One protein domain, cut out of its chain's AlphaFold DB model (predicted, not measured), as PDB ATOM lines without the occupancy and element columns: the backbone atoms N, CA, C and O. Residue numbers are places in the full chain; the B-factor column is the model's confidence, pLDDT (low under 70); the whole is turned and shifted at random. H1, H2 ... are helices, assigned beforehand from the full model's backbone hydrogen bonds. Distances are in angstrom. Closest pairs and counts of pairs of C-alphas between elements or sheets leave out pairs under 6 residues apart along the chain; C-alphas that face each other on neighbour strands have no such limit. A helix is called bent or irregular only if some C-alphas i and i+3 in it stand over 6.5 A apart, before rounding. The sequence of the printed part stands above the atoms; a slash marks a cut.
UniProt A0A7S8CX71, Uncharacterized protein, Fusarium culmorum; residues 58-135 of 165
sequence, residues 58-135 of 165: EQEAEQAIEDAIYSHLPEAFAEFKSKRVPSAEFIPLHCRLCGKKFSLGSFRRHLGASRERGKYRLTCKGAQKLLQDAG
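What this domain is: This is residues 58 to 135 of the 165 residues of an uncharacterized protein of Fusarium culmorum (UniProt A0A7S8CX71). The longest helix, H1, and the irregular H2 make a loose helical hairpin, with two short helices set round it: H3 near H1, and H4 near H2 but away from H1. Two long links without named elements, residues 83 to 103 and 111 to 124, make much of the rest, each coming within 5 A of the mean of the C-alphas and reaching 19 or 20 A from it. The printed part has 78 residues with four named helices, in the order H1, H2, H3, H4, and no named strand; the class is all helix, though the helices hold 38 of the 78 residues, under half. It is compact, with a radius of gyration of the C-alphas of 12.3 A, and spans 33 by 28 by 19 A.

How they stand to each other: H1, residues 58 to 71, touches H2, residues 75 to 82, with residues 67 to 71 alone; the closest C-alphas are those of Tyr 70 and Lys 81, 5.9 A apart. This hairpin runs opposite ways at a shallow tilt of 11 degrees. H3, residues 104 to 110, is close to H1 but not clearly touching, the closest C-alphas, of Ile 69 and Arg 108, being 6.6 A apart; they run the same way at a shallow tilt of 24 degrees. H4, residues 125 to 133, only just touches H2, with 3 pairs of C-alphas within 8 A, the closest those of Ala 76 and Leu 131 at 7.1 A. Their tilt is steep, 53 degrees, opposite ways. H4 is apart from H1 and H3. In H1, H3 and H4 every O i to N i+4 pair is within hydrogen-bond range; in H2, 2 of 4 are, and 3 of 5 O i to N i+3 pairs.

Where its parts are: H1 begins at C-alpha 58 (225.596, 201.268, 329.475) and is 20.1 A long. H2 is irregular, C-alphas 76 and 79 being 7.8 A apart. H4, 12.4 A long, ends at C-alpha 133 (210.695, 182.847, 302.895).

The domain as a whole: The farthest C-alphas, of Ala 88 and Gly 118, are 37.9 A apart. The printed part has no cut; H1 to H2 is a tight link. Residues 115 to 116 pair briefly with 119 to 120, antiparallel. The pLDDT is under 70 at residue 58 and residues 78 to 90.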
ATOM      1  N   GLU A  58     226.865 200.762 330.011       68.56
ATOM      2  CA  GLU A  58     225.596 201.268 329.475       68.56
ATOM      3  C   GLU A  58     225.232 200.583 328.147       68.56
ATOM      4  O   GLU A  58     224.080 200.194 327.953       68.56
ATOM      5  N   GLN A  59     226.217 200.333 327.278       71.81
ATOM      6  CA  GLN A  59     226.012 199.600 326.023       71.81
ATOM      7  C   GLN A  59     225.547 198.157 326.245       71.81
ATOM      8  O   GLN A  59     224.672 197.680 325.524       71.81
ATOM      9  N   GLU A  60     226.080 197.461 327.253       74.88
ATOM     10  CA  GLU A  60     225.651 196.096 327.573       74.88
ATOM     11  C   GLU A  60     224.205 196.056 328.093       74.88
ATOM     12  O   GLU A  60     223.414 195.203 327.677       74.88
ATOM     13  N   ALA A  61     223.823 197.013 328.945       76.69
ATOM     14  CA  ALA A  61     222.449 197.135 329.426       76.69
ATOM     15  C   ALA A  61     221.463 197.436 328.280       76.69
ATOM     16  O   ALA A  61     220.380 196.849 328.214       76.69
ATOM     17  N   GLU A  62     221.837 198.311 327.345       77.69
ATOM     18  CA  GLU A  62     221.037 198.611 326.156       77.69
ATOM     19  C   GLU A  62     220.914 197.402 325.217       77.69
ATOM     20  O   GLU A  62     219.820 197.107 324.725       77.69
ATOM     21  N   GLN A  63     221.999 196.649 325.027       77.56
ATOM     22  CA  GLN A  63     222.001 195.421 324.236       77.56
ATOM     23  C   GLN A  63     221.098 194.345 324.852       77.56
ATOM     24  O   GLN A  63     220.328 193.705 324.134       77.56
ATOM     25  N   ALA A  64     221.109 194.196 326.179       80.56
ATOM     26  CA  ALA A  64     220.222 193.271 326.880       80.56
ATOM     27  C   ALA A  64     218.735 193.618 326.673       80.56
ATOM     28  O   ALA A  64     217.904 192.721 326.508       80.56
ATOM     29  N   ILE A  65     218.386 194.910 326.627       80.81
ATOM     30  CA  ILE A  65     217.014 195.357 326.339       80.81
ATOM     31  C   ILE A  65     216.612 194.999 324.904       80.81
ATOM     32  O   ILE A  65     215.482 194.562 324.680       80.81
ATOM     33  N   GLU A  66     217.503 195.179 323.929       79.31
ATOM     34  CA  GLU A  66     217.232 194.775 322.547       79.31
ATOM     35  C   GLU A  66     217.048 193.269 322.412       79.31
ATOM     36  O   GLU A  66     216.065 192.826 321.816       79.31
ATOM     37  N   ASP A  67     217.960 192.486 322.982       81.56
ATOM     38  CA  ASP A  67     217.936 191.029 322.900       81.56
ATOM     39  C   ASP A  67     216.671 190.464 323.575       81.56
ATOM     40  O   ASP A  67     216.034 189.554 323.037       81.56
ATOM     41  N   ALA A  68     216.207 191.076 324.673       81.50
ATOM     42  CA  ALA A  68     214.916 190.752 325.278       81.50
ATOM     43  C   ALA A  68     213.741 190.988 324.310       81.50
ATOM     44  O   ALA A  68     212.824 190.169 324.241       81.50
ATOM     45  N   ILE A  69     213.764 192.060 323.511       81.19
ATOM     46  CA  ILE A  69     212.723 192.323 322.504       81.19
ATOM     47  C   ILE A  69     212.778 191.273 321.384       81.19
ATOM     48  O   ILE A  69     211.727 190.813 320.937       81.19
ATOM     49  N   TYR A  70     213.976 190.854 320.957       79.44
ATOM     50  CA  TYR A  70     214.134 189.791 319.959       79.44
ATOM     51  C   TYR A  70     213.730 188.405 320.481       79.44
ATOM     52  O   TYR A  70     213.304 187.568 319.684       79.44
ATOM     53  N   SER A  71     213.805 188.157 321.793       80.12
ATOM     54  CA  SER A  71     213.423 186.868 322.390       80.12
ATOM     55  C   SER A  71     211.973 186.463 322.082       80.12
ATOM     56  O   SER A  71     211.710 185.281 321.868       80.12
ATOM     57  N   HIS A  72     211.068 187.443 321.945       75.94
ATOM     58  CA  HIS A  72     209.643 187.239 321.659       75.94
ATOM     59  C   HIS A  72     209.333 186.801 320.219       75.94
ATOM     60  O   HIS A  72     208.207 186.397 319.932       75.94
ATOM     61  N   LEU A  73     210.290 186.918 319.294       77.56
ATOM     62  CA  LEU A  73     210.099 186.496 317.905       77.56
ATOM     63  C   LEU A  73     210.170 184.961 317.781       77.56
ATOM     64  O   LEU A  73     210.761 184.308 318.635       77.56
ATOM     65  N   PRO A  74     209.639 184.358 316.708       73.62
ATOM     66  CA  PRO A  74     209.779 182.925 316.425       73.62
ATOM     67  C   PRO A  74     211.223 182.435 316.292       73.62
ATOM     68  O   PRO A  74     212.134 183.213 315.998       73.62
ATOM     69  N   GLU A  75     211.408 181.117 316.394       74.81
ATOM     70  CA  GLU A  75     212.663 180.404 316.085       74.81
ATOM     71  C   GLU A  75     213.170 180.687 314.658       74.81
ATOM     72  O   GLU A  75     214.369 180.684 314.414       74.81
ATOM     73  N   ALA A  76     212.279 181.034 313.719       70.06
ATOM     74  CA  ALA A  76     212.648 181.455 312.362       70.06
ATOM     75  C   ALA A  76     213.615 182.660 312.337       70.06
ATOM     76  O   ALA A  76     214.300 182.898 311.347       70.06
ATOM     77  N   PHE A  77     213.699 183.414 313.439       70.00
ATOM     78  CA  PHE A  77     214.634 184.522 313.622       70.00
ATOM     79  C   PHE A  77     215.846 184.165 314.492       70.00
ATOM     80  O   PHE A  77     216.560 185.070 314.922       70.00
ATOM     81  N   ALA A  78     216.102 182.880 314.764       67.12
ATOM     82  CA  ALA A  78     217.177 182.418 315.645       67.12
ATOM     83  C   ALA A  78     218.548 182.987 315.255       67.12
ATOM     84  O   ALA A  78     219.294 183.420 316.130       67.12
ATOM     85  N   GLU A  79     218.841 183.104 313.956       67.44
ATOM     86  CA  GLU A  79     220.080 183.724 313.472       67.44
ATOM     87  C   GLU A  79     220.244 185.187 313.899       67.44
ATOM     88  O   GLU A  79     221.361 185.672 314.033       67.44
ATOM     89  N   PHE A  80     219.146 185.915 314.092       66.62
ATOM     90  CA  PHE A  80     219.163 187.319 314.504       66.62
ATOM     91  C   PHE A  80     219.080 187.482 316.028       66.62
ATOM     92  O   PHE A  80     219.510 188.516 316.543       66.62
ATOM     93  N   LYS A  81     218.585 186.457 316.740       68.44
ATOM     94  CA  LYS A  81     218.623 186.356 318.208       68.44
ATOM     95  C   LYS A  81     220.025 186.021 318.723       68.44
ATOM     96  O   LYS A  81     220.450 186.577 319.727       68.44
ATOM     97  N   SER A  82     220.736 185.119 318.045       64.50
ATOM     98  CA  SER A  82     222.053 184.622 318.473       64.50
ATOM     99  C   SER A  82     223.222 185.505 318.034       64.50
ATOM    100  O   SER A  82     224.294 185.448 318.637       64.50
ATOM    101  N   LYS A  83     223.029 186.361 317.021       65.00
ATOM    102  CA  LYS A  83     224.003 187.389 316.629       65.00
ATOM    103  C   LYS A  83     224.055 188.493 317.691       65.00
ATOM    104  O   LYS A  83     223.455 189.555 317.516       65.00
ATOM    105  N   ARG A  84     224.799 188.259 318.780       59.47
ATOM    106  CA  ARG A  84     225.332 189.348 319.610       59.47
ATOM    107  C   ARG A  84     226.237 190.196 318.723       59.47
ATOM    108  O   ARG A  84     227.209 189.695 318.160       59.47
ATOM    109  N   VAL A  85     225.894 191.470 318.578       62.41
ATOM    110  CA  VAL A  85     226.727 192.437 317.859       62.41
ATOM    111  C   VAL A  85     227.995 192.668 318.692       62.41
ATOM    112  O   VAL A  85     227.863 192.899 319.898       62.41
ATOM    113  N   PRO A  86     229.203 192.581 318.106       63.72
ATOM    114  CA  PRO A  86     230.426 193.025 318.768       63.72
ATOM    115  C   PRO A  86     230.286 194.491 319.208       63.72
ATOM    116  O   PRO A  86     229.782 195.314 318.446       63.72
ATOM    117  N   SER A  87     230.741 194.831 320.417       56.41
ATOM    118  CA  SER A  87     230.533 196.155 321.037       56.41
ATOM    119  C   SER A  87     230.992 197.341 320.176       56.41
ATOM    120  O   SER A  87     230.406 198.415 320.252       56.41
ATOM    121  N   ALA A  88     231.976 197.144 319.292       58.44
ATOM    122  CA  ALA A  88     232.479 198.172 318.378       58.44
ATOM    123  C   ALA A  88     231.481 198.605 317.279       58.44
ATOM    124  O   ALA A  88     231.612 199.697 316.732       58.44
ATOM    125  N   GLU A  89     230.488 197.774 316.955       65.44
ATOM    126  CA  GLU A  89     229.496 198.034 315.898       65.44
ATOM    127  C   GLU A  89     228.074 198.198 316.453       65.44
ATOM    128  O   GLU A  89     227.109 198.350 315.696       65.44
ATOM    129  N   PHE A  90     227.923 198.164 317.780       66.44
ATOM    130  CA  PHE A  90     226.623 198.271 318.417       66.44
ATOM    131  C   PHE A  90     226.072 199.693 318.275       66.44
ATOM    132  O   PHE A  90     226.585 200.659 318.839       66.44
ATOM    133  N   ILE A  91     224.995 199.814 317.501       71.50
ATOM    134  CA  ILE A  91     224.201 201.032 317.410       71.50
ATOM    135  C   ILE A  91     222.900 200.760 318.167       71.50
ATOM    136  O   ILE A  91     222.103 199.949 317.683       71.50
ATOM    137  N   PRO A  92     222.643 201.452 319.287       73.69
ATOM    138  CA  PRO A  92     221.433 201.227 320.054       73.69
ATOM    139  C   PRO A  92     220.179 201.562 319.243       73.69
ATOM    140  O   PRO A  92     220.132 202.492 318.427       73.69
ATOM    141  N   LEU A  93     219.133 200.786 319.506       75.56
ATOM    142  CA  LEU A  93     217.787 200.860 318.953       75.56
ATOM    143  C   LEU A  93     217.746 200.713 317.433       75.56
ATOM    144  O   LEU A  93     216.924 201.328 316.739       75.56
ATOM    145  N   HIS A  94     218.633 199.873 316.909       83.69
ATOM    146  CA  HIS A  94     218.714 199.563 315.495       83.69
ATOM    147  C   HIS A  94     218.065 198.212 315.179       83.69
ATOM    148  O   HIS A  94     218.382 197.171 315.753       83.69
ATOM    149  N   CYS A  95     217.139 198.191 314.219       84.19
ATOM    150  CA  CYS A  95     216.536 196.939 313.785       84.19
ATOM    151  C   CYS A  95     217.502 196.143 312.902       84.19
ATOM    152  O   CYS A  95     217.726 196.516 311.753       84.19
ATOM    153  N   ARG A  96     217.973 194.991 313.392       81.44
ATOM    154  CA  ARG A  96     218.871 194.056 312.688       81.44
ATOM    155  C   ARG A  96     218.237 193.453 311.426       81.44
ATOM    156  O   ARG A  96     218.947 193.016 310.532       81.44
ATOM    157  N   LEU A  97     216.902 193.463 311.332       82.94
ATOM    158  CA  LEU A  97     216.145 192.889 310.211       82.94
ATOM    159  C   LEU A  97     215.903 193.880 309.063       82.94
ATOM    160  O   LEU A  97     215.742 193.466 307.918       82.94
ATOM    161  N   CYS A  98     215.803 195.183 309.352       84.25
ATOM    162  CA  CYS A  98     215.491 196.192 308.329       84.25
ATOM    163  C   CYS A  98     216.459 197.376 308.267       84.25
ATOM    164  O   CYS A  98     216.275 198.250 307.421       84.25
ATOM    165  N   GLY A  99     217.456 197.428 309.149       84.38
ATOM    166  CA  GLY A  99     218.496 198.453 309.155       84.38
ATOM    167  C   GLY A  99     218.009 199.853 309.540       84.38
ATOM    168  O   GLY A  99     218.628 200.848 309.171       84.38
ATOM    169  N   LYS A 100     216.865 199.982 310.223       86.31
ATOM    170  CA  LYS A 100     216.309 201.287 310.622       86.31
ATOM    171  C   LYS A 100     216.551 201.562 312.099       86.31
ATOM    172  O   LYS A 100     216.417 200.663 312.926       86.31
ATOM    173  N   LYS A 101     216.868 202.819 312.414       86.62
ATOM    174  CA  LYS A 101     216.963 203.328 313.788       86.62
ATOM    175  C   LYS A 101     215.571 203.688 314.309       86.62
ATOM    176  O   LYS A 101     214.764 204.254 313.571       86.62
ATOM    177  N   PHE A 102     215.312 203.372 315.569       85.25
ATOM    178  CA  PHE A 102     214.040 203.597 316.246       85.25
ATOM    179  C   PHE A 102     214.264 204.175 317.648       85.25
ATOM    180  O   PHE A 102     215.381 204.257 318.140       85.25
ATOM    181  N   SER A 103     213.183 204.582 318.305       87.44
ATOM    182  CA  SER A 103     213.145 204.790 319.759       87.44
ATOM    183  C   SER A 103     212.670 203.510 320.458       87.44
ATOM    184  O   SER A 103     211.921 202.749 319.850       87.44
ATOM    185  N   LEU A 104     213.001 203.278 321.735       82.56
ATOM    186  CA  LEU A 104     212.618 202.058 322.481       82.56
ATOM    187  C   LEU A 104     211.145 201.652 322.286       82.56
ATOM    188  O   LEU A 104     210.830 200.512 321.942       82.56
ATOM    189  N   GLY A 105     210.221 202.602 322.450       83.00
ATOM    190  CA  GLY A 105     208.786 202.337 322.310       83.00
ATOM    191  C   GLY A 105     208.327 202.097 320.868       83.00
ATOM    192  O   GLY A 105     207.362 201.364 320.643       83.00
ATOM    193  N   SER A 106     208.980 202.708 319.876       85.19
ATOM    194  CA  SER A 106     208.678 202.435 318.463       85.19
ATOM    195  C   SER A 106     209.317 201.130 317.992       85.19
ATOM    196  O   SER A 106     208.695 200.413 317.219       85.19
ATOM    197  N   PHE A 107     210.478 200.762 318.534       84.88
ATOM    198  CA  PHE A 107     211.170 199.510 318.260       84.88
ATOM    199  C   PHE A 107     210.377 198.292 318.754       84.88
ATOM    200  O   PHE A 107     210.143 197.350 317.996       84.88
ATOM    201  N   ARG A 108     209.833 198.356 319.978       83.38
ATOM    202  CA  ARG A 108     208.929 197.315 320.502       83.38
ATOM    203  C   ARG A 108     207.684 197.134 319.635       83.38
ATOM    204  O   ARG A 108     207.281 196.008 319.365       83.38
ATOM    205  N   ARG A 109     207.078 198.231 319.168       84.69
ATOM    206  CA  ARG A 109     205.936 198.178 318.235       84.69
ATOM    207  C   ARG A 109     206.341 197.667 316.854       84.69
ATOM    208  O   ARG A 109     205.579 196.955 316.215       84.69
ATOM    209  N   HIS A 110     207.548 197.993 316.404       86.31
ATOM    210  CA  HIS A 110     208.061 197.576 315.107       86.31
ATOM    211  C   HIS A 110     208.161 196.052 314.977       86.31
ATOM    212  O   HIS A 110     207.730 195.488 313.965       86.31
ATOM    213  N   LEU A 111     208.680 195.405 316.024       84.31
ATOM    214  CA  LEU A 111     208.847 193.953 316.122       84.31
ATOM    215  C   LEU A 111     207.601 193.219 316.651       84.31
ATOM    216  O   LEU A 111     207.604 191.998 316.727       84.31
ATOM    217  N   GLY A 112     206.527 193.937 316.994       83.25
ATOM    218  CA  GLY A 112     205.303 193.327 317.519       83.25
ATOM    219  C   GLY A 112     205.376 192.892 318.987       83.25
ATOM    220  O   GLY A 112     204.498 192.171 319.431       83.25
ATOM    221  N   ALA A 113     206.357 193.364 319.762       79.12
ATOM    222  CA  ALA A 113     206.486 193.108 321.204       79.12
ATOM    223  C   ALA A 113     205.607 194.034 322.076       79.12
ATOM    224  O   ALA A 113     205.554 193.904 323.297       79.12
ATOM    225  N   SER A 114     204.924 195.010 321.472       78.06
ATOM    226  CA  SER A 114     204.017 195.930 322.163       78.06
ATOM    227  C   SER A 114     202.649 195.944 321.487       78.06
ATOM    228  O   SER A 114     202.557 195.907 320.259       78.06
ATOM    229  N   ARG A 115     201.585 195.997 322.297       75.12
ATOM    230  CA  ARG A 115     200.204 196.059 321.809       75.12
ATOM    231  C   ARG A 115     199.919 197.440 321.239       75.12
ATOM    232  O   ARG A 115     200.019 198.443 321.938       75.12
ATOM    233  N   GLU A 116     199.461 197.480 319.998       72.94
ATOM    234  CA  GLU A 116     198.901 198.676 319.385       72.94
ATOM    235  C   GLU A 116     197.395 198.460 319.216       72.94
ATOM    236  O   GLU A 116     196.954 197.545 318.523       72.94
ATOM    237  N   ARG A 117     196.581 199.274 319.904       71.94
ATOM    238  CA  ARG A 117     195.107 199.161 319.882       71.94
ATOM    239  C   ARG A 117     194.592 197.751 320.237       71.94
ATOM    240  O   ARG A 117     193.673 197.240 319.606       71.94
ATOM    241  N   GLY A 118     195.212 197.116 321.235       74.75
ATOM    242  CA  GLY A 118     194.802 195.804 321.750       74.75
ATOM    243  C   GLY A 118     195.286 194.594 320.945       74.75
ATOM    244  O   GLY A 118     194.981 193.476 321.340       74.75
ATOM    245  N   LYS A 119     196.053 194.789 319.862       76.19
ATOM    246  CA  LYS A 119     196.645 193.698 319.074       76.19
ATOM    247  C   LYS A 119     198.150 193.897 318.919       76.19
ATOM    248  O   LYS A 119     198.622 195.020 318.752       76.19
ATOM    249  N   TYR A 120     198.905 192.814 318.948       80.62
ATOM    250  CA  TYR A 120     200.293 192.784 318.517       80.62
ATOM    251  C   TYR A 120     200.334 192.762 316.989       80.62
ATOM    252  O   TYR A 120     199.565 192.047 316.344       80.62
ATOM    253  N   ARG A 121     201.191 193.591 316.391       80.50
ATOM    254  CA  ARG A 121     201.376 193.647 314.939       80.50
ATOM    255  C   ARG A 121     202.850 193.777 314.611       80.50
ATOM    256  O   ARG A 121     203.518 194.680 315.103       80.50
ATOM    257  N   LEU A 122     203.328 192.915 313.724       85.25
ATOM    258  CA  LEU A 122     204.663 193.017 313.154       85.25
ATOM    259  C   LEU A 122     204.630 193.974 311.958       85.25
ATOM    260  O   LEU A 122     204.029 193.670 310.926       85.25
ATOM    261  N   THR A 123     205.276 195.134 312.086       84.94
ATOM    262  CA  THR A 123     205.344 196.147 311.010       84.94
ATOM    263  C   THR A 123     206.684 196.143 310.274       84.94
ATOM    264  O   THR A 123     206.868 196.854 309.281       84.94
ATOM    265  N   CYS A 124     207.640 195.334 310.737       86.19
ATOM    266  CA  CYS A 124     208.933 195.177 310.095       86.19
ATOM    267  C   CYS A 124     208.823 194.469 308.741       86.19
ATOM    268  O   CYS A 124     208.567 193.272 308.672       86.19
ATOM    269  N   LYS A 125     209.099 195.207 307.655       85.06
ATOM    270  CA  LYS A 125     209.137 194.653 306.290       85.06
ATOM    271  C   LYS A 125     210.188 193.550 306.128       85.06
ATOM    272  O   LYS A 125     209.949 192.602 305.392       85.06
ATOM    273  N   GLY A 126     211.341 193.680 306.793       84.56
ATOM    274  CA  GLY A 126     212.391 192.655 306.768       84.56
ATOM    275  C   GLY A 126     211.925 191.367 307.442       84.56
ATOM    276  O   GLY A 126     212.034 190.293 306.866       84.56
ATOM    277  N   ALA A 127     211.289 191.497 308.608       83.69
ATOM    278  CA  ALA A 127     210.734 190.361 309.329       83.69
ATOM    279  C   ALA A 127     209.604 189.660 308.558       83.69
ATOM    280  O   ALA A 127     209.555 188.439 308.508       83.69
ATOM    281  N   GLN A 128     208.722 190.428 307.911       85.00
ATOM    282  CA  GLN A 128     207.650 189.870 307.080       85.00
ATOM    283  C   GLN A 128     208.187 189.054 305.899       85.00
ATOM    284  O   GLN A 128     207.647 187.990 305.621       85.00
ATOM    285  N   LYS A 129     209.250 189.521 305.229       85.44
ATOM    286  CA  LYS A 129     209.897 188.762 304.149       85.44
ATOM    287  C   LYS A 129     210.498 187.457 304.660       85.44
ATOM    288  O   LYS A 129     210.211 186.413 304.102       85.44
ATOM    289  N   LEU A 130     211.234 187.507 305.771       83.75
ATOM    290  CA  LEU A 130     211.840 186.313 306.368       83.75
ATOM    291  C   LEU A 130     210.796 185.265 306.785       83.75
ATOM    292  O   LEU A 130     211.021 184.076 306.605       83.75
ATOM    293  N   LEU A 131     209.634 185.693 307.292       83.88
ATOM    294  CA  LEU A 131     208.525 184.780 307.596       83.88
ATOM    295  C   LEU A 131     207.911 184.160 306.336       83.88
ATOM    296  O   LEU A 131     207.554 182.985 306.354       83.88
ATOM    297  N   GLN A 132     207.807 184.929 305.247       83.88
ATOM    298  CA  GLN A 132     207.343 184.417 303.954       83.88
ATOM    299  C   GLN A 132     208.332 183.408 303.365       83.88
ATOM    300  O   GLN A 132     207.909 182.338 302.938       83.88
ATOM    301  N   ASP A 133     209.629 183.716 303.402       84.12
ATOM    302  CA  ASP A 133     210.695 182.847 302.895       84.12
ATOM    303  C   ASP A 133     210.797 181.544 303.706       84.12
ATOM    304  O   ASP A 133     211.015 180.474 303.141       84.12
ATOM    305  N   ALA A 134     210.582 181.613 305.025       79.81
ATOM    306  CA  ALA A 134     210.541 180.445 305.904       79.81
ATOM    307  C   ALA A 134     209.216 179.661 305.833       79.81
ATOM    308  O   ALA A 134     209.119 178.577 306.405       79.81
ATOM    309  N   GLY A 135     208.180 180.201 305.180       77.12
ATOM    310  CA  GLY A 135     206.848 179.590 305.125       77.12
ATOM    311  C   GLY A 135     206.122 179.522 306.476       77.12
ATOM    312  O   GLY A 135     205.197 178.728 306.629       77.12
TER     313      GLY A 135